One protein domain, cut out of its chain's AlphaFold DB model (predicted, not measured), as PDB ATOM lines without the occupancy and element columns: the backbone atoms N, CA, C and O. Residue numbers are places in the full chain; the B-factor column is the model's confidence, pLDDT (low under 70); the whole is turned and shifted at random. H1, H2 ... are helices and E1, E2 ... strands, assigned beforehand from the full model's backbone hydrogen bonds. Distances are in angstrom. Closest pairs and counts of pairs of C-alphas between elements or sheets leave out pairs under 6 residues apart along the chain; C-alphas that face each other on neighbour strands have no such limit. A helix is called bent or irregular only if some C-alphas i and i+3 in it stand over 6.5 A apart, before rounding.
ATOM      1  N   TRP A  59     322.636 348.299 150.977       87.94
ATOM      2  CA  TRP A  59     321.441 347.509 150.670       87.94
ATOM      3  C   TRP A  59     320.239 348.374 150.257       87.94
ATOM      4  O   TRP A  59     319.511 348.017 149.335       87.94
ATOM      5  N   GLN A  60     320.054 349.547 150.881       91.75
ATOM      6  CA  GLN A  60     319.011 350.498 150.473       91.75
ATOM      7  C   GLN A  60     319.239 350.999 149.043       91.75
ATOM      8  O   GLN A  60     318.274 351.121 148.289       91.75
ATOM      9  N   MET A  61     320.495 351.256 148.660       93.50
ATOM     10  CA  MET A  61     320.837 351.598 147.280       93.50
ATOM     11  C   MET A  61     320.535 350.444 146.335       93.50
ATOM     12  O   MET A  61     319.855 350.661 145.341       93.50
ATOM     13  N   THR A  62     321.010 349.231 146.637       93.31
ATOM     14  CA  THR A  62     320.804 348.058 145.781       93.31
ATOM     15  C   THR A  62     319.318 347.818 145.539       93.31
ATOM     16  O   THR A  62     318.907 347.711 144.389       93.31
ATOM     17  N   ALA A  63     318.499 347.827 146.594       95.19
ATOM     18  CA  ALA A  63     317.052 347.676 146.471       95.19
ATOM     19  C   ALA A  63     316.424 348.779 145.600       95.19
ATOM     20  O   ALA A  63     315.622 348.484 144.720       95.19
ATOM     21  N   GLY A  64     316.822 350.042 145.798       95.31
ATOM     22  CA  GLY A  64     316.308 351.164 145.010       95.31
ATOM     23  C   GLY A  64     316.711 351.098 143.533       95.31
ATOM     24  O   GLY A  64     315.884 351.343 142.662       95.31
ATOM     25  N   LEU A  65     317.957 350.715 143.236       96.19
ATOM     26  CA  LEU A  65     318.448 350.548 141.865       96.19
ATOM     27  C   LEU A  65     317.740 349.400 141.141       96.19
ATOM     28  O   LEU A  65     317.369 349.561 139.982       96.19
ATOM     29  N   VAL A  66     317.513 348.273 141.826       97.00
ATOM     30  CA  VAL A  66     316.746 347.146 141.275       97.00
ATOM     31  C   VAL A  66     315.319 347.583 140.949       97.00
ATOM     32  O   VAL A  66     314.853 347.326 139.844       97.00
ATOM     33  N   LEU A  67     314.645 348.296 141.858       96.94
ATOM     34  CA  LEU A  67     313.293 348.809 141.608       96.94
ATOM     35  C   LEU A  67     313.243 349.764 140.411       96.94
ATOM     36  O   LEU A  67     312.360 349.635 139.566       96.94
ATOM     37  N   CYS A  68     314.200 350.687 140.291       96.44
ATOM     38  CA  CYS A  68     314.274 351.566 139.126       96.44
ATOM     39  C   CYS A  68     314.509 350.782 137.826       96.44
ATOM     40  O   CYS A  68     313.876 351.078 136.817       96.44
ATOM     41  N   GLY A  69     315.383 349.771 137.849       95.56
ATOM     42  CA  GLY A  69     315.604 348.885 136.705       95.56
ATOM     43  C   GLY A  69     314.331 348.145 136.293       95.56
ATOM     44  O   GLY A  69     314.001 348.105 135.112       95.56
ATOM     45  N   LEU A  70     313.567 347.638 137.266       96.06
ATOM     46  CA  LEU A  70     312.278 346.993 137.011       96.06
ATOM     47  C   LEU A  70     311.252 347.954 136.404       96.06
ATOM     48  O   LEU A  70     310.526 347.540 135.507       96.06
ATOM     49  N   VAL A  71     311.209 349.224 136.825       94.56
ATOM     50  CA  VAL A  71     310.335 350.231 136.190       94.56
ATOM     51  C   VAL A  71     310.733 350.479 134.739       94.56
ATOM     52  O   VAL A  71     309.865 350.519 133.873       94.56
ATOM     53  N   LEU A  72     312.031 350.597 134.450       93.62
ATOM     54  CA  LEU A  72     312.503 350.787 133.077       93.62
ATOM     55  C   LEU A  72     312.171 349.586 132.183       93.62
ATOM     56  O   LEU A  72     311.765 349.781 131.044       93.62
ATOM     57  N   ILE A  73     312.290 348.359 132.700       93.44
ATOM     58  CA  ILE A  73     311.885 347.143 131.979       93.44
ATOM     59  C   ILE A  73     310.364 347.116 131.782       93.44
ATOM     60  O   ILE A  73     309.885 346.847 130.681       93.44
ATOM     61  N   ALA A  74     309.595 347.433 132.828       93.38
ATOM     62  CA  ALA A  74     308.136 347.466 132.778       93.38
ATOM     63  C   ALA A  74     307.605 348.466 131.743       93.38
ATOM     64  O   ALA A  74     306.550 348.233 131.162       93.38
ATOM     65  N   ALA A  75     308.354 349.532 131.457       91.69
ATOM     66  CA  ALA A  75     307.970 350.543 130.481       91.69
ATOM     67  C   ALA A  75     307.922 350.032 129.026       91.69
ATOM     68  O   ALA A  75     307.329 350.694 128.172       91.69
ATOM     69  N   PHE A  76     308.508 348.862 128.743       93.00
ATOM     70  CA  PHE A  76     308.396 348.172 127.453       93.00
ATOM     71  C   PHE A  76     307.225 347.187 127.392       93.00
ATOM     72  O   PHE A  76     306.865 346.739 126.305       93.00
ATOM     73  N   LEU A  77     306.609 346.854 128.529       93.88
ATOM     74  CA  LEU A  77     305.440 345.985 128.547       93.88
ATOM     75  C   LEU A  77     304.190 346.753 128.095       93.88
ATOM     76  O   LEU A  77     304.098 347.963 128.320       93.88
ATOM     77  N   PRO A  78     303.192 346.067 127.510       93.31
ATOM     78  CA  PRO A  78     301.923 346.686 127.152       93.31
ATOM     79  C   PRO A  78     301.238 347.280 128.384       93.31
ATOM     80  O   PRO A  78     300.725 346.548 129.238       93.31
ATOM     81  N   ARG A  79     301.243 348.611 128.492       91.94
ATOM     82  CA  ARG A  79     300.488 349.336 129.521       91.94
ATOM     83  C   ARG A  79     299.043 349.503 129.093       91.94
ATOM     84  O   ARG A  79     298.152 349.464 129.938       91.94
ATOM     85  N   TYR A  80     298.827 349.609 127.792       90.69
ATOM     86  CA  TYR A  80     297.521 349.740 127.194       90.69
ATOM     87  C   TYR A  80     297.308 348.629 126.168       90.69
ATOM     88  O   TYR A  80     298.237 348.239 125.457       90.69
ATOM     89  N   ALA A  81     296.098 348.092 126.119       90.31
ATOM     90  CA  ALA A  81     295.750 346.975 125.260       90.31
ATOM     91  C   ALA A  81     294.303 347.111 124.795       90.31
ATOM     92  O   ALA A  81     293.399 347.227 125.619       90.31
ATOM     93  N   LEU A  82     294.089 347.059 123.484       87.31
ATOM     94  CA  LEU A  82     292.760 346.861 122.923       87.31
ATOM     95  C   LEU A  82     292.423 345.371 123.021       87.31
ATOM     96  O   LEU A  82     293.129 344.523 122.481       87.31
ATOM     97  N   ASN A  83     291.382 345.050 123.789       86.81
ATOM     98  CA  ASN A  83     290.915 343.683 123.988       86.81
ATOM     99  C   ASN A  83     289.437 343.602 123.599       86.81
ATOM    100  O   ASN A  83     288.565 343.919 124.414       86.81
ATOM    101  N   ARG A 139     298.532 346.858 121.079       89.56
ATOM    102  CA  ARG A 139     299.069 346.836 122.450       89.56
ATOM    103  C   ARG A 139     300.260 347.774 122.564       89.56
ATOM    104  O   ARG A 139     301.353 347.456 122.103       89.56
ATOM    105  N   PHE A 140     300.074 348.904 123.233       89.62
ATOM    106  CA  PHE A 140     301.090 349.945 123.330       89.62
ATOM    107  C   PHE A 140     301.704 350.028 124.732       89.62
ATOM    108  O   PHE A 140     301.038 349.923 125.769       89.62
ATOM    109  N   SER A 141     303.026 350.189 124.754       93.12
ATOM    110  CA  SER A 141     303.822 350.404 125.960       93.12
ATOM    111  C   SER A 141     304.025 351.897 126.228       93.12
ATOM    112  O   SER A 141     303.809 352.737 125.350       93.12
ATOM    113  N   ASP A 142     304.477 352.240 127.435       90.31
ATOM    114  CA  ASP A 142     304.864 353.620 127.760       90.31
ATOM    115  C   ASP A 142     306.003 354.107 126.856       90.31
ATOM    116  O   ASP A 142     306.007 355.252 126.400       90.31
ATOM    117  N   PHE A 143     306.947 353.221 126.530       91.44
ATOM    118  CA  PHE A 143     308.018 353.525 125.588       91.44
ATOM    119  C   PHE A 143     307.488 353.838 124.180       91.44
ATOM    120  O   PHE A 143     307.932 354.804 123.555       91.44
ATOM    121  N   TYR A 144     306.517 353.063 123.689       90.44
ATOM    122  CA  TYR A 144     305.904 353.306 122.381       90.44
ATOM    123  C   TYR A 144     305.224 354.682 122.338       90.44
ATOM    124  O   TYR A 144     305.511 355.484 121.449       90.44
ATOM    125  N   LEU A 145     304.417 354.997 123.359       90.19
ATOM    126  CA  LEU A 145     303.726 356.283 123.483       90.19
ATOM    127  C   LEU A 145     304.703 357.469 123.569       90.19
ATOM    128  O   LEU A 145     304.448 358.536 123.012       90.19
ATOM    129  N   ALA A 146     305.833 357.300 124.260       90.50
ATOM    130  CA  ALA A 146     306.858 358.336 124.374       90.50
ATOM    131  C   ALA A 146     307.553 358.626 123.031       90.50
ATOM    132  O   ALA A 146     307.870 359.779 122.721       90.50
ATOM    133  N   THR A 147     307.775 357.591 122.222       88.94
ATOM    134  CA  THR A 147     308.582 357.670 120.997       88.94
ATOM    135  C   THR A 147     307.780 358.060 119.757       88.94
ATOM    136  O   THR A 147     308.300 358.820 118.943       88.94
ATOM    137  N   HIS A 148     306.516 357.649 119.646       86.00
ATOM    138  CA  HIS A 148     305.702 357.870 118.445       86.00
ATOM    139  C   HIS A 148     304.772 359.085 118.583       86.00
ATOM    140  O   HIS A 148     304.097 359.272 119.604       86.00
ATOM    141  N   SER A 149     304.723 359.933 117.548       86.44
ATOM    142  CA  SER A 149     303.727 361.009 117.468       86.44
ATOM    143  C   SER A 149     302.385 360.455 116.983       86.44
ATOM    144  O   SER A 149     302.343 359.510 116.199       86.44
ATOM    145  N   LEU A 150     301.274 361.053 117.427       83.50
ATOM    146  CA  LEU A 150     299.955 360.626 116.954       83.50
ATOM    147  C   LEU A 150     299.780 360.875 115.454       83.50
ATOM    148  O   LEU A 150     299.113 360.096 114.798       83.50
ATOM    149  N   GLN A 151     300.412 361.917 114.917       81.75
ATOM    150  CA  GLN A 151     300.384 362.245 113.489       81.75
ATOM    151  C   GLN A 151     300.917 361.092 112.642       81.75
ATOM    152  O   GLN A 151     300.293 360.715 111.665       81.75
ATOM    153  N   GLN A 152     302.025 360.475 113.062       81.31
ATOM    154  CA  GLN A 152     302.584 359.313 112.373       81.31
ATOM    155  C   GLN A 152     301.681 358.083 112.467       81.31
ATOM    156  O   GLN A 152     301.678 357.260 111.560       81.31
ATOM    157  N   ILE A 153     300.946 357.935 113.572       82.62
ATOM    158  CA  ILE A 153     299.999 356.832 113.749       82.62
ATOM    159  C   ILE A 153     298.767 357.059 112.868       82.62
ATOM    160  O   ILE A 153     298.406 356.166 112.119       82.62
ATOM    161  N   LEU A 154     298.168 358.252 112.918       79.88
ATOM    162  CA  LEU A 154     297.029 358.658 112.087       79.88
ATOM    163  C   LEU A 154     297.348 358.528 110.599       79.88
ATOM    164  O   LEU A 154     296.623 357.847 109.889       79.88
ATOM    165  N   PHE A 155     298.493 359.062 110.172       79.44
ATOM    166  CA  PHE A 155     298.960 358.956 108.795       79.44
ATOM    167  C   PHE A 155     299.046 357.502 108.327       79.44
ATOM    168  O   PHE A 155     298.666 357.203 107.210       79.44
ATOM    169  N   LYS A 156     299.487 356.568 109.180       79.81
ATOM    170  CA  LYS A 156     299.495 355.138 108.836       79.81
ATOM    171  C   LYS A 156     298.099 354.523 108.727       79.81
ATOM    172  O   LYS A 156     297.949 353.574 107.973       79.81
ATOM    173  N   ILE A 157     297.127 355.010 109.499       76.69
ATOM    174  CA  ILE A 157     295.735 354.531 109.457       76.69
ATOM    175  C   ILE A 157     295.054 354.993 108.169       76.69
ATOM    176  O   ILE A 157     294.308 354.223 107.572       76.69
ATOM    177  N   GLU A 158     295.324 356.232 107.767       72.31
ATOM    178  CA  GLU A 158     294.634 356.962 106.697       72.31
ATOM    179  C   GLU A 158     295.341 356.864 105.333       72.31
ATOM    180  O   GLU A 158     294.873 357.419 104.346       72.31
ATOM    181  N   ASN A 159     296.464 356.142 105.262       63.94
ATOM    182  CA  ASN A 159     297.355 356.076 104.098       63.94
ATOM    183  C   ASN A 159     296.834 355.236 102.917       63.94
ATOM    184  O   ASN A 159     297.604 354.497 102.303       63.94
ATOM    185  N   ASP A 160     295.549 355.349 102.591       56.28
ATOM    186  CA  ASP A 160     294.958 354.612 101.475       56.28
ATOM    187  C   ASP A 160     295.032 355.347 100.128       56.28
ATOM    188  O   ASP A 160     294.908 354.649  99.133       56.28
ATOM    189  N   GLU A 161     295.296 356.669 100.055       61.69
ATOM    190  CA  GLU A 161     295.734 357.389  98.822       61.69
ATOM    191  C   GLU A 161     295.803 358.936  98.951       61.69
ATOM    192  O   GLU A 161     296.391 359.588  98.086       61.69
ATOM    193  N   ASP A 162     295.253 359.539 100.015       68.12
ATOM    194  CA  ASP A 162     294.957 360.988 100.045       68.12
ATOM    195  C   ASP A 162     296.107 361.919 100.490       68.12
ATOM    196  O   ASP A 162     296.114 363.097 100.128       68.12
ATOM    197  N   TYR A 163     297.108 361.425 101.230       74.69
ATOM    198  CA  TYR A 163     298.184 362.262 101.788       74.69
ATOM    199  C   TYR A 163     299.571 361.651 101.543       74.69
ATOM    200  O   TYR A 163     299.783 360.464 101.779       74.69
ATOM    201  N   GLN A 164     300.555 362.452 101.108       78.94
ATOM    202  CA  GLN A 164     301.931 361.970 100.901       78.94
ATOM    203  C   GLN A 164     302.785 362.101 102.162       78.94
ATOM    204  O   GLN A 164     303.750 361.351 102.343       78.94
ATOM    205  N   THR A 165     302.442 363.047 103.043       83.88
ATOM    206  CA  THR A 165     303.176 363.293 104.288       83.88
ATOM    207  C   THR A 165     302.250 363.501 105.496       83.88
ATOM    208  O   THR A 165     301.132 363.998 105.350       83.88
ATOM    209  N   PRO A 166     302.705 363.172 106.726       81.69
ATOM    210  CA  PRO A 166     301.969 363.497 107.949       81.69
ATOM    211  C   PRO A 166     301.724 365.001 108.135       81.69
ATOM    212  O   PRO A 166     300.801 365.385 108.852       81.69
ATOM    213  N   GLU A 167     302.576 365.847 107.552       85.62
ATOM    214  CA  GLU A 167     302.451 367.302 107.582       85.62
ATOM    215  C   GLU A 167     301.266 367.795 106.741       85.62
ATOM    216  O   GLU A 167     300.491 368.609 107.240       85.62
ATOM    217  N   GLU A 168     301.074 367.258 105.533       85.06
ATOM    218  CA  GLU A 168     299.945 367.601 104.648       85.06
ATOM    219  C   GLU A 168     298.593 367.263 105.288       85.06
ATOM    220  O   GLU A 168     297.705 368.109 105.345       85.06
ATOM    221  N   MET A 169     298.463 366.063 105.865       83.25
ATOM    222  CA  MET A 169     297.258 365.651 106.603       83.25
ATOM    223  C   MET A 169     296.938 366.620 107.753       83.25
ATOM    224  O   MET A 169     295.784 366.910 108.063       83.25
ATOM    225  N   MET A 170     297.970 367.138 108.416       85.12
ATOM    226  CA  MET A 170     297.794 368.075 109.520       85.12
ATOM    227  C   MET A 170     297.423 369.476 109.053       85.12
ATOM    228  O   MET A 170     296.644 370.130 109.744       85.12
ATOM    229  N   GLU A 171     297.961 369.928 107.923       86.50
ATOM    230  CA  GLU A 171     297.588 371.197 107.298       86.50
ATOM    231  C   GLU A 171     296.114 371.180 106.878       86.50
ATOM    232  O   GLU A 171     295.378 372.104 107.221       86.50
ATOM    233  N   ASP A 172     295.653 370.079 106.288       84.50
ATOM    234  CA  ASP A 172     294.253 369.898 105.895       84.50
ATOM    235  C   ASP A 172     293.295 369.890 107.102       84.50
ATOM    236  O   ASP A 172     292.279 370.597 107.129       84.50
ATOM    237  N   ILE A 173     293.662 369.180 108.179       83.38
ATOM    238  CA  ILE A 173     292.921 369.233 109.450       83.38
ATOM    239  C   ILE A 173     292.865 370.667 109.991       83.38
ATOM    240  O   ILE A 173     291.870 371.039 110.619       83.38
ATOM    241  N   GLU A 174     293.924 371.465 109.819       86.94
ATOM    242  CA  GLU A 174     293.962 372.849 110.291       86.94
ATOM    243  C   GLU A 174     293.140 373.809 109.433       86.94
ATOM    244  O   GLU A 174     292.460 374.669 109.999       86.94
ATOM    245  N   GLU A 175     293.135 373.630 108.116       89.12
ATOM    246  CA  GLU A 175     292.312 374.409 107.189       89.12
ATOM    247  C   GLU A 175     290.815 374.228 107.481       89.12
ATOM    248  O   GLU A 175     290.047 375.195 107.517       89.12
ATOM    249  N   HIS A 176     290.403 373.004 107.818       86.75
ATOM    250  CA  HIS A 176     289.005 372.661 108.073       86.75
ATOM    251  C   HIS A 176     288.541 372.898 109.523       86.75
ATOM    252  O   HIS A 176     287.420 372.540 109.890       86.75
ATOM    253  N   LEU A 177     289.345 373.540 110.382       85.25
ATOM    254  CA  LEU A 177     289.003 373.734 111.801       85.25
ATOM    255  C   LEU A 177     287.734 374.549 112.046       85.25
ATOM    256  O   LEU A 177     286.978 374.259 112.975       85.25
ATOM    257  N   ASP A 178     287.519 375.610 111.279       84.50
ATOM    258  CA  ASP A 178     286.404 376.521 111.543       84.50
ATOM    259  C   ASP A 178     285.087 375.997 110.961       84.50
ATOM    260  O   ASP A 178     284.008 376.236 111.517       84.50
ATOM    261  N   THR A 179     285.176 375.224 109.881       85.50
ATOM    262  CA  THR A 179     284.042 374.715 109.107       85.50
ATOM    263  C   THR A 179     283.612 373.326 109.566       85.50
ATOM    264  O   THR A 179     282.415 373.081 109.732       85.50
ATOM    265  N   ASP A 180     284.560 372.440 109.868       86.88
ATOM    266  CA  ASP A 180     284.289 371.053 110.213       86.88
ATOM    267  C   ASP A 180     284.349 370.795 111.731       86.88
ATOM    268  O   ASP A 180     285.208 371.246 112.499       86.88
ATOM    269  N   LYS A 181     283.352 370.060 112.220       86.50
ATOM    270  CA  LYS A 181     283.304 369.604 113.611       86.50
ATOM    271  C   LYS A 181     284.281 368.449 113.837       86.50
ATOM    272  O   LYS A 181     284.821 368.351 114.943       86.50
ATOM    273  N   THR A 182     284.509 367.606 112.832       81.88
ATOM    274  CA  THR A 182     285.389 366.434 112.916       81.88
ATOM    275  C   THR A 182     286.843 366.877 113.032       81.88
ATOM    276  O   THR A 182     287.502 366.496 114.001       81.88
ATOM    277  N   ALA A 183     287.288 367.817 112.194       82.81
ATOM    278  CA  ALA A 183     288.587 368.487 112.308       82.81
ATOM    279  C   ALA A 183     288.836 369.079 113.714       82.81
ATOM    280  O   ALA A 183     289.878 368.846 114.340       82.81
ATOM    281  N   ARG A 184     287.841 369.764 114.305       84.88
ATOM    282  CA  ARG A 184     287.938 370.272 115.695       84.88
ATOM    283  C   ARG A 184     288.086 369.169 116.730       84.88
ATOM    284  O   ARG A 184     288.846 369.320 117.696       84.88
ATOM    285  N   GLN A 185     287.342 368.077 116.578       82.88
ATOM    286  CA  GLN A 185     287.447 366.927 117.472       82.88
ATOM    287  C   GLN A 185     288.813 366.249 117.339       82.88
ATOM    288  O   GLN A 185     289.436 365.976 118.369       82.88
ATOM    289  N   MET A 186     289.311 366.087 116.113       81.62
ATOM    290  CA  MET A 186     290.627 365.531 115.811       81.62
ATOM    291  C   MET A 186     291.742 366.373 116.442       81.62
ATOM    292  O   MET A 186     292.526 365.861 117.244       81.62
ATOM    293  N   LYS A 187     291.750 367.699 116.241       85.12
ATOM    294  CA  LYS A 187     292.730 368.597 116.885       85.12
ATOM    295  C   LYS A 187     292.660 368.544 118.414       85.12
ATOM    296  O   LYS A 187     293.689 368.535 119.097       85.12
ATOM    297  N   SER A 188     291.453 368.465 118.986       85.88
ATOM    298  CA  SER A 188     291.271 368.275 120.433       85.88
ATOM    299  C   SER A 188     291.854 366.944 120.922       85.88
ATOM    300  O   SER A 188     292.438 366.889 122.010       85.88
ATOM    301  N   PHE A 189     291.706 365.875 120.141       83.75
ATOM    302  CA  PHE A 189     292.235 364.551 120.444       83.75
ATOM    303  C   PHE A 189     293.767 364.517 120.368       83.75
ATOM    304  O   PHE A 189     294.401 364.118 121.346       83.75
ATOM    305  N   ILE A 190     294.361 365.066 119.303       85.69
ATOM    306  CA  ILE A 190     295.818 365.215 119.148       85.69
ATOM    307  C   ILE A 190     296.420 365.957 120.342       85.69
ATOM    308  O   ILE A 190     297.405 365.517 120.942       85.69
ATOM    309  N   LYS A 191     295.780 367.049 120.772       88.00
ATOM    310  CA  LYS A 191     296.216 367.800 121.953       88.00
ATOM    311  C   LYS A 191     296.202 366.946 123.228       88.00
ATOM    312  O   LYS A 191     297.143 367.014 124.018       88.00
ATOM    313  N   LYS A 192     295.161 366.131 123.444       86.50
ATOM    314  CA  LYS A 192     295.061 365.224 124.607       86.50
ATOM    315  C   LYS A 192     296.114 364.120 124.566       86.50
ATOM    316  O   LYS A 192     296.727 363.854 125.598       86.50
ATOM    317  N   TYR A 193     296.362 363.533 123.398       87.25
ATOM    318  CA  TYR A 193     297.434 362.558 123.215       87.25
ATOM    319  C   TYR A 193     298.798 363.164 123.559       87.25
ATOM    320  O   TYR A 193     299.560 362.576 124.322       87.25
ATOM    321  N   ASN A 194     299.079 364.382 123.089       90.12
ATOM    322  CA  ASN A 194     300.337 365.062 123.391       90.12
ATOM    323  C   ASN A 194     300.517 365.322 124.895       90.12
ATOM    324  O   ASN A 194     301.619 365.139 125.411       90.12
ATOM    325  N   TYR A 195     299.451 365.667 125.629       89.88
ATOM    326  CA  TYR A 195     299.521 365.747 127.094       89.88
ATOM    327  C   TYR A 195     299.880 364.401 127.739       89.88
ATOM    328  O   TYR A 195     300.725 364.366 128.634       89.88
ATOM    329  N   MET A 196     299.286 363.299 127.272       87.44
ATOM    330  CA  MET A 196     299.611 361.953 127.759       87.44
ATOM    331  C   MET A 196     301.059 361.564 127.444       87.44
ATOM    332  O   MET A 196     301.766 361.051 128.309       87.44
ATOM    333  N   ARG A 197     301.539 361.879 126.238       91.12
ATOM    334  CA  ARG A 197     302.925 361.643 125.824       91.12
ATOM    335  C   ARG A 197     303.924 362.407 126.695       91.12
ATOM    336  O   ARG A 197     304.886 361.818 127.181       91.12
ATOM    337  N   VAL A 198     303.678 363.693 126.956       92.44
ATOM    338  CA  VAL A 198     304.522 364.510 127.849       92.44
ATOM    339  C   VAL A 198     304.519 363.956 129.272       92.44
ATOM    340  O   VAL A 198     305.572 363.913 129.912       92.44
ATOM    341  N   TYR A 199     303.367 363.499 129.763       92.00
ATOM    342  CA  TYR A 199     303.265 362.859 131.072       92.00
ATOM    343  C   TYR A 199     304.157 361.609 131.162       92.00
ATOM    344  O   TYR A 199     304.942 361.488 132.102       92.00
ATOM    345  N   VAL A 200     304.116 360.727 130.157       92.25
ATOM    346  CA  VAL A 200     304.946 359.512 130.136       92.25
ATOM    347  C   VAL A 200     306.436 359.832 129.998       92.25
ATOM    348  O   VAL A 200     307.253 359.271 130.725       92.25
ATOM    349  N   ILE A 201     306.819 360.795 129.155       93.38
ATOM    350  CA  ILE A 201     308.217 361.258 129.073       93.38
ATOM    351  C   ILE A 201     308.691 361.799 130.430       93.38
ATOM    352  O   ILE A 201     309.801 361.501 130.873       93.38
ATOM    353  N   SER A 202     307.835 362.552 131.122       93.06
ATOM    354  CA  SER A 202     308.138 363.084 132.455       93.06
ATOM    355  C   SER A 202     308.365 361.967 133.480       93.06
ATOM    356  O   SER A 202     309.265 362.095 134.310       93.06
ATOM    357  N   LEU A 203     307.625 360.854 133.396       92.75
ATOM    358  CA  LEU A 203     307.866 359.663 134.221       92.75
ATOM    359  C   LEU A 203     309.260 359.071 133.968       92.75
ATOM    360  O   LEU A 203     310.002 358.847 134.925       92.75
ATOM    361  N   PHE A 204     309.659 358.876 132.707       93.06
ATOM    362  CA  PHE A 204     310.998 358.368 132.372       93.06
ATOM    363  C   PHE A 204     312.110 359.271 132.903       93.06
ATOM    364  O   PHE A 204     313.046 358.803 133.554       93.06
ATOM    365  N   VAL A 205     311.985 360.578 132.669       95.00
ATOM    366  CA  VAL A 205     312.934 361.580 133.162       95.00
ATOM    367  C   VAL A 205     313.037 361.512 134.687       95.00
ATOM    368  O   VAL A 205     314.138 361.518 135.242       95.00
ATOM    369  N   LEU A 206     311.906 361.373 135.377       95.06
ATOM    370  CA  LEU A 206     311.865 361.267 136.828       95.06
ATOM    371  C   LEU A 206     312.524 359.977 137.350       95.06
ATOM    372  O   LEU A 206     313.242 360.033 138.349       95.06
ATOM    373  N   VAL A 207     312.358 358.840 136.665       95.31
ATOM    374  CA  VAL A 207     313.055 357.582 136.998       95.31
ATOM    375  C   VAL A 207     314.570 357.729 136.829       95.31
ATOM    376  O   VAL A 207     315.328 357.285 137.694       95.31
ATOM    377  N   VAL A 208     315.033 358.405 135.773       95.56
ATOM    378  CA  VAL A 208     316.464 358.694 135.563       95.56
ATOM    379  C   VAL A 208     317.014 359.598 136.671       95.56
ATOM    380  O   VAL A 208     318.076 359.314 137.234       95.56
ATOM    381  N   PHE A 209     316.282 360.648 137.054       96.19
ATOM    382  CA  PHE A 209     316.670 361.492 138.187       96.19
ATOM    383  C   PHE A 209     316.674 360.727 139.510       96.19
ATOM    384  O   PHE A 209     317.567 360.945 140.331       96.19
ATOM    385  N   LEU A 210     315.725 359.815 139.724       96.38
ATOM    386  CA  LEU A 210     315.706 358.959 140.906       96.38
ATOM    387  C   LEU A 210     316.931 358.035 140.938       96.38
ATOM    388  O   LEU A 210     317.599 357.964 141.970       96.38
ATOM    389  N   LEU A 211     317.265 357.380 139.821       96.06
ATOM    390  CA  LEU A 211     318.472 356.556 139.677       96.06
ATOM    391  C   LEU A 211     319.732 357.345 140.043       96.06
ATOM    392  O   LEU A 211     320.500 356.930 140.916       96.06
ATOM    393  N   LEU A 212     319.913 358.517 139.430       95.62
ATOM    394  CA  LEU A 212     321.043 359.398 139.713       95.62
ATOM    395  C   LEU A 212     321.050 359.845 141.181       95.62
ATOM    396  O   LEU A 212     322.093 359.824 141.838       95.62
ATOM    397  N   GLY A 213     319.884 360.200 141.721       93.75
ATOM    398  CA  GLY A 213     319.715 360.595 143.112       93.75
ATOM    399  C   GLY A 213     320.134 359.492 144.082       93.75
ATOM    400  O   GLY A 213     320.852 359.766 145.041       93.75
ATOM    401  N   ILE A 214     319.730 358.242 143.835       94.81
ATOM    402  CA  ILE A 214     320.117 357.071 144.641       94.81
ATOM    403  C   ILE A 214     321.636 356.858 144.597       94.81
ATOM    404  O   ILE A 214     322.254 356.677 145.649       94.81
ATOM    405  N   LEU A 215     322.252 356.932 143.413       94.00
ATOM    406  CA  LEU A 215     323.704 356.784 143.252       94.00
ATOM    407  C   LEU A 215     324.472 357.873 144.014       94.00
ATOM    408  O   LEU A 215     325.369 357.572 144.805       94.00
ATOM    409  N   LEU A 216     324.096 359.141 143.835       92.25
ATOM    410  CA  LEU A 216     324.747 360.270 144.506       92.25
ATOM    411  C   LEU A 216     324.547 360.242 146.024       92.25
ATOM    412  O   LEU A 216     325.466 360.591 146.773       92.25
ATOM    413  N   ALA A 217     323.375 359.812 146.492       89.69
ATOM    414  CA  ALA A 217     323.108 359.658 147.915       89.69
ATOM    415  C   ALA A 217     323.891 358.489 148.528       89.69
ATOM    416  O   ALA A 217     324.326 358.571 149.676       89.69
ATOM    417  N   GLY A 218     324.137 357.436 147.756       85.88
ATOM    418  CA  GLY A 218     325.034 356.346 148.117       85.88
ATOM    419  C   GLY A 218     326.498 356.744 148.264       85.88
ATOM    420  O   GLY A 218     327.173 356.349 149.212       85.88
ATOM    421  N   LEU A 219     326.973 357.603 147.360       86.62
ATOM    422  CA  LEU A 219     328.325 358.175 147.395       86.62
ATOM    423  C   LEU A 219     328.505 359.242 148.493       86.62
ATOM    424  O   LEU A 219     329.586 359.812 148.624       86.62
ATOM    425  N   GLY A 220     327.452 359.556 149.255       81.94
ATOM    426  CA  GLY A 220     327.467 360.601 150.281       81.94
ATOM    427  C   GLY A 220     327.544 362.026 149.724       81.94
ATOM    428  O   GLY A 220     327.795 362.960 150.485       81.94
ATOM    429  N   LYS A 221     327.330 362.205 148.412       86.50
ATOM    430  CA  LYS A 221     327.297 363.517 147.746       86.50
ATOM    431  C   LYS A 221     325.939 364.206 147.898       86.50
ATOM    432  O   LYS A 221     325.876 365.430 147.921       86.50
ATOM    433  N   LEU A 222     324.870 363.421 148.021       86.25
ATOM    434  CA  LEU A 222     323.492 363.889 148.163       86.25
ATOM    435  C   LEU A 222     322.877 363.353 149.463       86.25
ATOM    436  O   LEU A 222     323.274 362.303 149.970       86.25
ATOM    437  N   THR A 223     321.891 364.055 150.019       87.81
ATOM    438  CA  THR A 223     321.107 363.502 151.129       87.81
ATOM    439  C   THR A 223     320.122 362.461 150.593       87.81
ATOM    440  O   THR A 223     319.557 362.617 149.511       87.81
ATOM    441  N   LYS A 224     319.859 361.407 151.373       87.44
ATOM    442  CA  LYS A 224     318.870 360.370 151.017       87.44
ATOM    443  C   LYS A 224     317.450 360.911 150.809       87.44
ATOM    444  O   LYS A 224     316.636 360.282 150.142       87.44
ATOM    445  N   TRP A 225     317.147 362.062 151.413       90.06
ATOM    446  CA  TRP A 225     315.825 362.680 151.370       90.06
ATOM    447  C   TRP A 225     315.442 363.117 149.962       90.06
ATOM    448  O   TRP A 225     314.262 363.093 149.638       90.06
ATOM    449  N   VAL A 226     316.424 363.443 149.119       91.81
ATOM    450  CA  VAL A 226     316.169 363.763 147.712       91.81
ATOM    451  C   VAL A 226     315.671 362.525 146.964       91.81
ATOM    452  O   VAL A 226     314.631 362.589 146.322       91.81
ATOM    453  N   SER A 227     316.343 361.377 147.106       92.62
ATOM    454  CA  SER A 227     315.905 360.114 146.489       92.62
ATOM    455  C   SER A 227     314.528 359.680 146.992       92.62
ATOM    456  O   SER A 227     313.680 359.265 146.211       92.62
ATOM    457  N   ILE A 228     314.289 359.816 148.300       93.00
ATOM    458  CA  ILE A 228     312.985 359.535 148.909       93.00
ATOM    459  C   ILE A 228     311.913 360.450 148.306       93.00
ATOM    460  O   ILE A 228     310.879 359.956 147.870       93.00
ATOM    461  N   ALA A 229     312.160 361.760 148.230       94.25
ATOM    462  CA  ALA A 229     311.216 362.714 147.655       94.25
ATOM    463  C   ALA A 229     310.890 362.385 146.190       94.25
ATOM    464  O   ALA A 229     309.719 362.347 145.832       94.25
ATOM    465  N   LEU A 230     311.894 362.068 145.367       95.06
ATOM    466  CA  LEU A 230     311.689 361.664 143.970       95.06
ATOM    467  C   LEU A 230     310.839 360.385 143.851       95.06
ATOM    468  O   LEU A 230     309.959 360.322 142.997       95.06
ATOM    469  N   ALA A 231     311.034 359.405 144.741       94.94
ATOM    470  CA  ALA A 231     310.194 358.204 144.788       94.94
ATOM    471  C   ALA A 231     308.731 358.523 145.149       94.94
ATOM    472  O   ALA A 231     307.812 357.939 144.578       94.94
ATOM    473  N   TRP A 232     308.492 359.483 146.049       94.88
ATOM    474  CA  TRP A 232     307.139 359.966 146.343       94.88
ATOM    475  C   TRP A 232     306.515 360.716 145.164       94.88
ATOM    476  O   TRP A 232     305.325 360.552 144.922       94.88
ATOM    477  N   VAL A 233     307.290 361.501 144.408       95.56
ATOM    478  CA  VAL A 233     306.779 362.156 143.192       95.56
ATOM    479  C   VAL A 233     306.358 361.110 142.157       95.56
ATOM    480  O   VAL A 233     305.265 361.231 141.613       95.56
ATOM    481  N   LEU A 234     307.147 360.047 141.944       93.00
ATOM    482  CA  LEU A 234     306.764 358.936 141.056       93.00
ATOM    483  C   LEU A 234     305.452 358.284 141.498       93.00
ATOM    484  O   LEU A 234     304.547 358.098 140.689       93.00
ATOM    485  N   LEU A 235     305.327 357.993 142.796       94.31
ATOM    486  CA  LEU A 235     304.105 357.431 143.368       94.31
ATOM    487  C   LEU A 235     302.897 358.353 143.150       94.31
ATOM    488  O   LEU A 235     301.829 357.886 142.766       94.31
ATOM    489  N   LEU A 236     303.053 359.656 143.390       94.50
ATOM    490  CA  LEU A 236     301.979 360.630 143.194       94.50
ATOM    491  C   LEU A 236     301.561 360.726 141.728       94.50
ATOM    492  O   LEU A 236     300.365 360.817 141.454       94.50
ATOM    493  N   MET A 237     302.515 360.670 140.795       92.56
ATOM    494  CA  MET A 237     302.199 360.630 139.370       92.56
ATOM    495  C   MET A 237     301.364 359.389 139.033       92.56
ATOM    496  O   MET A 237     300.307 359.552 138.422       92.56
ATOM    497  N   GLU A 238     301.739 358.193 139.490       91.62
ATOM    498  CA  GLU A 238     300.946 356.973 139.255       91.62
ATOM    499  C   GLU A 238     299.549 357.035 139.901       91.62
ATOM    500  O   GLU A 238     298.543 356.722 139.265       91.62
ATOM    501  N   ILE A 239     299.440 357.536 141.136       93.12
ATOM    502  CA  ILE A 239     298.138 357.725 141.800       93.12
ATOM    503  C   ILE A 239     297.265 358.714 141.018       93.12
ATOM    504  O   ILE A 239     296.077 358.466 140.810       93.12
ATOM    505  N   SER A 240     297.835 359.832 140.563       92.75
ATOM    506  CA  SER A 240     297.099 360.821 139.769       92.75
ATOM    507  C   SER A 240     296.582 360.244 138.453       92.75
ATOM    508  O   SER A 240     295.444 360.530 138.081       92.75
ATOM    509  N   TYR A 241     297.352 359.371 137.796       92.38
ATOM    510  CA  TYR A 241     296.897 358.646 136.613       92.38
ATOM    511  C   TYR A 241     295.684 357.770 136.941       92.38
ATOM    512  O   TYR A 241     294.659 357.857 136.264       92.38
ATOM    513  N   VAL A 242     295.749 356.998 138.032       93.00
ATOM    514  CA  VAL A 242     294.625 356.161 138.486       93.00
ATOM    515  C   VAL A 242     293.382 357.003 138.771       93.00
ATOM    516  O   VAL A 242     292.284 356.620 138.374       93.00
ATOM    517  N   ILE A 243     293.524 358.167 139.409       92.75
ATOM    518  CA  ILE A 243     292.401 359.083 139.669       92.75
ATOM    519  C   ILE A 243     291.790 359.583 138.354       92.75
ATOM    520  O   ILE A 243     290.564 359.600 138.202       92.75
ATOM    521  N   VAL A 244     292.625 359.965 137.385       91.56
ATOM    522  CA  VAL A 244     292.152 360.412 136.070       91.56
ATOM    523  C   VAL A 244     291.395 359.290 135.355       91.56
ATOM    524  O   VAL A 244     290.282 359.528 134.883       91.56
ATOM    525  N   ALA A 245     291.936 358.071 135.339       89.88
ATOM    526  CA  ALA A 245     291.323 356.908 134.700       89.88
ATOM    527  C   ALA A 245     290.043 356.423 135.409       89.88
ATOM    528  O   ALA A 245     289.076 356.048 134.751       89.88
ATOM    529  N   ALA A 246     289.994 356.459 136.742       89.31
ATOM    530  CA  ALA A 246     288.877 355.921 137.520       89.31
ATOM    531  C   ALA A 246     287.716 356.909 137.716       89.31
ATOM    532  O   ALA A 246     286.572 356.485 137.928       89.31
ATOM    533  N   VAL A 247     288.003 358.216 137.687       88.56
ATOM    534  CA  VAL A 247     287.044 359.265 138.067       88.56
ATOM    535  C   VAL A 247     286.845 360.279 136.948       88.56
ATOM    536  O   VAL A 247     285.720 360.469 136.490       88.56
ATOM    537  N   VAL A 248     287.920 360.927 136.490       89.25
ATOM    538  CA  VAL A 248     287.814 362.090 135.595       89.25
ATOM    539  C   VAL A 248     287.351 361.690 134.196       89.25
ATOM    540  O   VAL A 248     286.410 362.286 133.669       89.25
ATOM    541  N   LEU A 249     287.998 360.693 133.589       86.00
ATOM    542  CA  LEU A 249     287.656 360.226 132.245       86.00
ATOM    543  C   LEU A 249     286.255 359.597 132.191       86.00
ATOM    544  O   LEU A 249     285.469 360.048 131.354       86.00
ATOM    545  N   PRO A 250     285.865 358.673 133.097       86.38
ATOM    546  CA  PRO A 250     284.518 358.113 133.105       86.38
ATOM    547  C   PRO A 250     283.422 359.168 133.216       86.38
ATOM    548  O   PRO A 250     282.419 359.087 132.511       86.38
ATOM    549  N   ALA A 251     283.620 360.177 134.070       83.50
ATOM    550  CA  ALA A 251     282.651 361.247 134.274       83.50
ATOM    551  C   ALA A 251     282.524 362.177 133.059       83.50
ATOM    552  O   ALA A 251     281.457 362.743 132.835       83.50
ATOM    553  N   LYS A 252     283.598 362.362 132.279       82.88
ATOM    554  CA  LYS A 252     283.540 363.119 131.021       82.88
ATOM    555  C   LYS A 252     282.854 362.309 129.927       82.88
ATOM    556  O   LYS A 252     281.905 362.812 129.338       82.88
ATOM    557  N   ILE A 253     283.290 361.066 129.715       78.38
ATOM    558  CA  ILE A 253     282.739 360.174 128.685       78.38
ATOM    559  C   ILE A 253     281.260 359.898 128.953       78.38
ATOM    560  O   ILE A 253     280.446 360.012 128.047       78.38
ATOM    561  N   GLY A 254     280.886 359.611 130.203       74.00
ATOM    562  CA  GLY A 254     279.504 359.305 130.570       74.00
ATOM    563  C   GLY A 254     278.520 360.453 130.325       74.00
ATOM    564  O   GLY A 254     277.347 360.191 130.103       74.00
ATOM    565  N   LYS A 255     278.984 361.712 130.324       73.44
ATOM    566  CA  LYS A 255     278.156 362.892 130.002       73.44
ATOM    567  C   LYS A 255     278.012 363.139 128.504       73.44
ATOM    568  O   LYS A 255     277.086 363.826 128.094       73.44
ATOM    569  N   THR A 256     278.971 362.663 127.714       68.62
ATOM    570  CA  THR A 256     279.029 362.881 126.264       68.62
ATOM    571  C   THR A 256     278.623 361.654 125.466       68.62
ATOM    572  O   THR A 256     278.539 361.755 124.248       68.62
ATOM    573  N   MET A 257     278.420 360.507 126.120       62.28
ATOM    574  CA  MET A 257     277.899 359.307 125.479       62.28
ATOM    575  C   MET A 257     276.489 359.643 124.983       62.28
ATOM    576  O   MET A 257     275.614 359.888 125.821       62.28
ATOM    577  N   PRO A 258     276.250 359.705 123.659       56.06
ATOM    578  CA  PRO A 258     274.883 359.695 123.170       56.06
ATOM    579  C   PRO A 258     274.219 358.408 123.671       56.06
ATOM    580  O   PRO A 258     274.910 357.450 124.037       56.06
ATOM    581  N   GLY A 259     272.888 358.384 123.716       57.19
ATOM    582  CA  GLY A 259     272.184 357.154 124.052       57.19
ATOM    583  C   GLY A 259     272.724 355.991 123.216       57.19
ATOM    584  O   GLY A 259     272.811 356.096 121.994       57.19
ATOM    585  N   PHE A 260     273.174 354.921 123.871       50.59
ATOM    586  CA  PHE A 260     273.709 353.757 123.170       50.59
ATOM    587  C   PHE A 260     272.527 352.995 122.579       50.59
ATOM    588  O   PHE A 260     271.632 352.617 123.331       50.59
ATOM    589  N   MET A 261     272.484 352.833 121.252       49.12
ATOM    590  CA  MET A 261     271.386 352.152 120.545       49.12
ATOM    591  C   MET A 261     269.982 352.656 120.954       49.12
ATOM    592  O   MET A 261     269.063 351.877 121.177       49.12
ATOM    593  N   GLY A 262     269.812 353.976 121.112       50.69
ATOM    594  CA  GLY A 262     268.517 354.580 121.460       50.69
ATOM    595  C   GLY A 262     268.129 354.519 122.945       50.69
ATOM    596  O   GLY A 262     267.100 355.076 123.322       50.69
ATOM    597  N   PHE A 263     268.953 353.920 123.809       55.12
ATOM    598  CA  PHE A 263     268.743 353.940 125.257       55.12
ATOM    599  C   PHE A 263     269.358 355.196 125.882       55.12
ATOM    600  O   PHE A 263     270.547 355.456 125.699       55.12
ATOM    601  N   ASP A 264     268.587 355.966 126.662       57.03
ATOM    602  CA  ASP A 264     269.132 357.084 127.445       57.03
ATOM    603  C   ASP A 264     270.052 356.539 128.546       57.03
ATOM    604  O   ASP A 264     269.631 356.065 129.603       57.03
ATOM    605  N   LEU A 265     271.348 356.563 128.246       58.91
ATOM    606  CA  LEU A 265     272.395 356.009 129.086       58.91
ATOM    607  C   LEU A 265     272.983 357.029 130.052       58.91
ATOM    608  O   LEU A 265     273.924 356.687 130.760       58.91
ATOM    609  N   SER A 266     272.476 358.258 130.125       60.28
ATOM    610  CA  SER A 266     273.105 359.315 130.929       60.28
ATOM    611  C   SER A 266     273.290 358.921 132.409       60.28
ATOM    612  O   SER A 266     274.324 359.226 133.011       60.28
ATOM    613  N   ALA A 267     272.354 358.145 132.976       60.84
ATOM    614  CA  ALA A 267     272.414 357.651 134.355       60.84
ATOM    615  C   ALA A 267     273.421 356.503 134.575       60.84
ATOM    616  O   ALA A 267     273.996 356.382 135.659       60.84
ATOM    617  N   ALA A 268     273.672 355.667 133.561       68.69
ATOM    618  CA  ALA A 268     274.539 354.489 133.669       68.69
ATOM    619  C   ALA A 268     275.877 354.623 132.915       68.69
ATOM    620  O   ALA A 268     276.809 353.850 133.151       68.69
ATOM    621  N   GLY A 269     276.021 355.644 132.069       74.62
ATOM    622  CA  GLY A 269     277.152 355.852 131.166       74.62
ATOM    623  C   GLY A 269     278.470 356.032 131.907       74.62
ATOM    624  O   GLY A 269     279.495 355.522 131.469       74.62
ATOM    625  N   THR A 270     278.448 356.651 133.093       79.00
ATOM    626  CA  THR A 270     279.643 356.775 133.950       79.00
ATOM    627  C   THR A 270     280.106 355.420 134.509       79.00
ATOM    628  O   THR A 270     281.301 355.196 134.704       79.00
ATOM    629  N   ALA A 271     279.179 354.498 134.791       81.06
ATOM    630  CA  ALA A 271     279.511 353.182 135.334       81.06
ATOM    631  C   ALA A 271     280.096 352.256 134.258       81.06
ATOM    632  O   ALA A 271     281.041 351.511 134.534       81.06
ATOM    633  N   ILE A 272     279.567 352.327 133.036       82.00
ATOM    634  CA  ILE A 272     280.078 351.575 131.884       82.00
ATOM    635  C   ILE A 272     281.430 352.121 131.454       82.00
ATOM    636  O   ILE A 272     282.382 351.355 131.351       82.00
ATOM    637  N   SER A 273     281.540 353.441 131.261       82.19
ATOM    638  CA  SER A 273     282.777 354.078 130.812       82.19
ATOM    639  C   SER A 273     283.931 353.776 131.763       82.19
ATOM    640  O   SER A 273     285.036 353.489 131.315       82.19
ATOM    641  N   ARG A 274     283.666 353.713 133.076       86.88
ATOM    642  CA  ARG A 274     284.648 353.248 134.060       86.88
ATOM    643  C   ARG A 274     285.153 351.844 133.740       86.88
ATOM    644  O   ARG A 274     286.358 351.639 133.725       86.88
ATOM    645  N   LYS A 275     284.261 350.882 133.497       87.94
ATOM    646  CA  LYS A 275     284.657 349.501 133.176       87.94
ATOM    647  C   LYS A 275     285.380 349.400 131.836       87.94
ATOM    648  O   LYS A 275     286.374 348.687 131.759       87.94
ATOM    649  N   LEU A 276     284.927 350.140 130.826       86.88
ATOM    650  CA  LEU A 276     285.560 350.182 129.507       86.88
ATOM    651  C   LEU A 276     286.999 350.693 129.591       86.88
ATOM    652  O   LEU A 276     287.898 350.052 129.063       86.88
ATOM    653  N   ILE A 277     287.249 351.775 130.336       88.38
ATOM    654  CA  ILE A 277     288.612 352.293 130.533       88.38
ATOM    655  C   ILE A 277     289.526 351.239 131.162       88.38
ATOM    656  O   ILE A 277     290.689 351.123 130.779       88.38
ATOM    657  N   TRP A 278     289.024 350.444 132.107       89.50
ATOM    658  CA  TRP A 278     289.817 349.374 132.716       89.50
ATOM    659  C   TRP A 278     290.106 348.208 131.764       89.50
ATOM    660  O   TRP A 278     291.126 347.552 131.942       89.50
ATOM    661  N   CYS A 279     289.284 347.989 130.733       89.81
ATOM    662  CA  CYS A 279     289.564 346.999 129.686       89.81
ATOM    663  C   CYS A 279     290.705 347.435 128.757       89.81
ATOM    664  O   CYS A 279     291.324 346.591 128.125       89.81
ATOM    665  N   LEU A 280     291.008 348.738 128.709       89.75
ATOM    666  CA  LEU A 280     292.100 349.283 127.901       89.75
ATOM    667  C   LEU A 280     293.481 349.132 128.554       89.75
ATOM    668  O   LEU A 280     294.470 349.552 127.963       89.75
ATOM    669  N   HIS A 281     293.576 348.590 129.773       91.50
ATOM    670  CA  HIS A 281     294.841 348.471 130.503       91.50
ATOM    671  C   HIS A 281     295.448 347.073 130.365       91.50
ATOM    672  O   HIS A 281     294.818 346.058 130.656       91.50
ATOM    673  N   GLY A 282     296.715 347.035 129.959       91.62
ATOM    674  CA  GLY A 282     297.509 345.820 129.826       91.62
ATOM    675  C   GLY A 282     298.272 345.434 131.103       91.62
ATOM    676  O   GLY A 282     298.226 346.131 132.120       91.62
ATOM    677  N   PRO A 283     299.029 344.322 131.070       90.81
ATOM    678  CA  PRO A 283     299.790 343.828 132.221       90.81
ATOM    679  C   PRO A 283     300.850 344.818 132.736       90.81
ATOM    680  O   PRO A 283     301.116 344.854 133.939       90.81
ATOM    681  N   GLY A 284     301.425 345.649 131.859       92.12
ATOM    682  CA  GLY A 284     302.421 346.659 132.230       92.12
ATOM    683  C   GLY A 284     301.876 347.695 133.215       92.12
ATOM    684  O   GLY A 284     302.593 348.119 134.119       92.12
ATOM    685  N   PHE A 285     300.584 348.032 133.119       92.31
ATOM    686  CA  PHE A 285     299.928 348.942 134.057       92.31
ATOM    687  C   PHE A 285     299.904 348.378 135.485       92.31
ATOM    688  O   PHE A 285     300.313 349.047 136.434       92.31
ATOM    689  N   TYR A 286     299.462 347.128 135.645       92.12
ATOM    690  CA  TYR A 286     299.390 346.487 136.960       92.12
ATOM    691  C   TYR A 286     300.777 346.286 137.568       92.12
ATOM    692  O   TYR A 286     300.957 346.488 138.769       92.12
ATOM    693  N   LEU A 287     301.772 345.952 136.741       93.94
ATOM    694  CA  LEU A 287     303.159 345.889 137.188       93.94
ATOM    695  C   LEU A 287     303.652 347.260 137.673       93.94
ATOM    696  O   LEU A 287     304.280 347.334 138.727       93.94
ATOM    697  N   GLY A 288     303.308 348.342 136.970       92.12
ATOM    698  CA  GLY A 288     303.584 349.715 137.400       92.12
ATOM    699  C   GLY A 288     303.005 350.035 138.782       92.12
ATOM    700  O   GLY A 288     303.724 350.539 139.645       92.12
ATOM    701  N   LEU A 289     301.749 349.654 139.048       92.56
ATOM    702  CA  LEU A 289     301.122 349.833 140.366       92.56
ATOM    703  C   LEU A 289     301.833 349.048 141.473       92.56
ATOM    704  O   LEU A 289     302.050 349.575 142.568       92.56
ATOM    705  N   ILE A 290     302.210 347.798 141.195       95.19
ATOM    706  CA  ILE A 290     302.959 346.964 142.141       95.19
ATOM    707  C   ILE A 290     304.309 347.618 142.448       95.19
ATOM    708  O   ILE A 290     304.666 347.770 143.615       95.19
ATOM    709  N   LEU A 291     305.035 348.073 141.425       95.19
ATOM    710  CA  LEU A 291     306.325 348.744 141.592       95.19
ATOM    711  C   LEU A 291     306.194 350.069 142.356       95.19
ATOM    712  O   LEU A 291     307.018 350.351 143.226       95.19
ATOM    713  N   ALA A 292     305.136 350.849 142.118       92.81
ATOM    714  CA  ALA A 292     304.850 352.064 142.881       92.81
ATOM    715  C   ALA A 292     304.604 351.758 144.373       92.81
ATOM    716  O   ALA A 292     305.156 352.430 145.250       92.81
ATOM    717  N   ALA A 293     303.855 350.695 144.679       94.38
ATOM    718  CA  ALA A 293     303.669 350.224 146.052       94.38
ATOM    719  C   ALA A 293     304.989 349.733 146.679       94.38
ATOM    720  O   ALA A 293     305.277 350.031 147.840       94.38
ATOM    721  N   MET A 294     305.839 349.043 145.913       96.38
ATOM    722  CA  MET A 294     307.171 348.642 146.376       96.38
ATOM    723  C   MET A 294     308.071 349.852 146.662       96.38
ATOM    724  O   MET A 294     308.794 349.841 147.658       96.38
ATOM    725  N   PHE A 295     307.997 350.919 145.860       95.44
ATOM    726  CA  PHE A 295     308.698 352.175 146.137       95.44
ATOM    727  C   PHE A 295     308.201 352.862 147.405       95.44
ATOM    728  O   PHE A 295     309.019 353.381 148.167       95.44
ATOM    729  N   LEU A 296     306.893 352.831 147.674       95.12
ATOM    730  CA  LEU A 296     306.332 353.321 148.931       95.12
ATOM    731  C   LEU A 296     306.918 352.555 150.126       95.12
ATOM    732  O   LEU A 296     307.422 353.170 151.068       95.12
ATOM    733  N   VAL A 297     306.924 351.221 150.065       95.50
ATOM    734  CA  VAL A 297     307.504 350.367 151.116       95.50
ATOM    735  C   VAL A 297     308.996 350.648 151.287       95.50
ATOM    736  O   VAL A 297     309.457 350.871 152.406       95.50
ATOM    737  N   TRP A 298     309.752 350.701 150.189       95.31
ATOM    738  CA  TRP A 298     311.183 351.007 150.200       95.31
ATOM    739  C   TRP A 298     311.472 352.384 150.810       95.31
ATOM    740  O   TRP A 298     312.370 352.521 151.644       95.31
ATOM    741  N   SER A 299     310.678 353.394 150.456       93.75
ATOM    742  CA  SER A 299     310.777 354.765 150.960       93.75
ATOM    743  C   SER A 299     310.524 354.837 152.471       93.75
ATOM    744  O   SER A 299     311.345 355.376 153.221       93.75
ATOM    745  N   ILE A 300     309.449 354.203 152.950       93.06
ATOM    746  CA  ILE A 300     309.128 354.107 154.383       93.06
ATOM    747  C   ILE A 300     310.238 353.357 155.133       93.06
ATOM    748  O   ILE A 300     310.688 353.801 156.194       93.06
ATOM    749  N   TRP A 301     310.745 352.260 154.569       91.38
ATOM    750  CA  TRP A 301     311.832 351.487 155.168       91.38
ATOM    751  C   TRP A 301     313.126 352.304 155.283       91.38
ATOM    752  O   TRP A 301     313.807 352.270 156.315       91.38
ATOM    753  N   CYS A 302     313.439 353.108 154.261       89.38
ATOM    754  CA  CYS A 302     314.548 354.057 154.285       89.38
ATOM    755  C   CYS A 302     314.390 355.106 155.396       89.38
ATOM    756  O   CYS A 302     315.383 355.477 156.034       89.38
ATOM    757  N   CYS A 303     313.167 355.553 155.685       87.00
ATOM    758  CA  CYS A 303     312.885 356.453 156.804       87.00
ATOM    759  C   CYS A 303     313.127 355.779 158.167       87.00
ATOM    760  O   CYS A 303     313.851 356.340 158.992       87.00
ATOM    761  N   ILE A 304     312.596 354.570 158.383       85.00
ATOM    762  CA  ILE A 304     312.603 353.876 159.687       85.00
ATOM    763  C   ILE A 304     314.004 353.382 160.079       85.00
ATOM    764  O   ILE A 304     314.501 353.667 161.172       85.00
TER     765      ILE A 304
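This is residues 59 to 83 and 139 to 304 of the 482 residues of the protein "FHA domain-containing protein" of bacterium 1xD8-6 (UniProt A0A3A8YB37). Four helices, H1, H5, H6a and H8, make an up-and-down bundle, each running against the one before it in the chain; H5, the longest, runs well beyond H1, and the short helices H2, H3 and H4 pack along its first part. The bent helix H6 leads away from that part of H5 to the hairpin of H6b and H7, like the second arm of a V, and a tiny antiparallel sheet, E1 and E2, sits where H8 begins. The printed part has 191 residues, with eight named helices and two named strands in the order H1 E1 E2 H2 H3 H4 H5 H6 H7 H8; the class is mostly helix. It is loose, with a radius of gyration of the C-alphas of 20.6 A, and spans 61 by 44 by 28 A.

H1, residues 59 to 74, touches H8, residues 283 to 304, at a shallow tilt of 15 degrees, opposite ways; the closest C-alphas, of Ala 74 and Gly 284, are 5.8 A apart. E1, residues 78 to 81, and E2, residues 139 to 141, are antiparallel neighbours; N 79 and O 140, 3.0 A apart, are within hydrogen-bond range. The closest C-alphas of E1 and H8, of Arg 79 and Gly 284, are 4.3 A apart. The hub is H5, residues 181 to 218. It touches H2, residues 142 to 147, closest at the C-alphas of Ala 146 and Arg 197, 5.3 A; H3, residues 150 to 158, at Leu 150 and Ile 190, 6.6 A; H4, residues 166 to 175, at Ile 173 and Ala 183, 5.2 A; and H1 at Met 61 and Ile 214, 6.1 A. H6, residues 224 to 256, was assigned as one helix by its hydrogen bonds but is bent, with C-alphas 246 and 249 6.9 A apart; its arms are H6a, residues 224 to 246, and H6b, residues 249 to 256. H5 and H6a form a hairpin at a shallow tilt of 24 degrees, with the closest C-alphas, of Gly 213 and Ser 227, 5.1 A apart. H6a touches H8, closest at the C-alphas of Leu 235 and Ala 292, 5.4 A. H6b forms a hairpin with H7, residues 269 to 279, closest at the C-alphas of Gly 254 and Gly 269, 4.2 A. H5 and H6b are apart. Every O i to N i+4 pair is within hydrogen-bond range in H1, H2, H3, H4, H5, H6a, H7 and H8, and 3 of 4 are in H6b.

H1 begins at C-alpha 59 (321.441, 347.509, 150.670) and is 22.3 A long. H5 is 55.7 A long, from C-alpha 181 (283.304, 369.604, 113.611), H6a 33.2 A and H8 31.9 A, ending at C-alpha 304 (312.603, 353.876, 159.687).

The two C-alphas farthest apart, of Gly 220 and Gly 262, are 65.9 A apart. Residues 84 to 138 are not printed, and C-alphas 83 and 139 are 8.9 A apart across the cut. The link from H6 to H7, 12 residues, is long. The model's pLDDT is under 70 at residues 159 to 162 and 256 to 268.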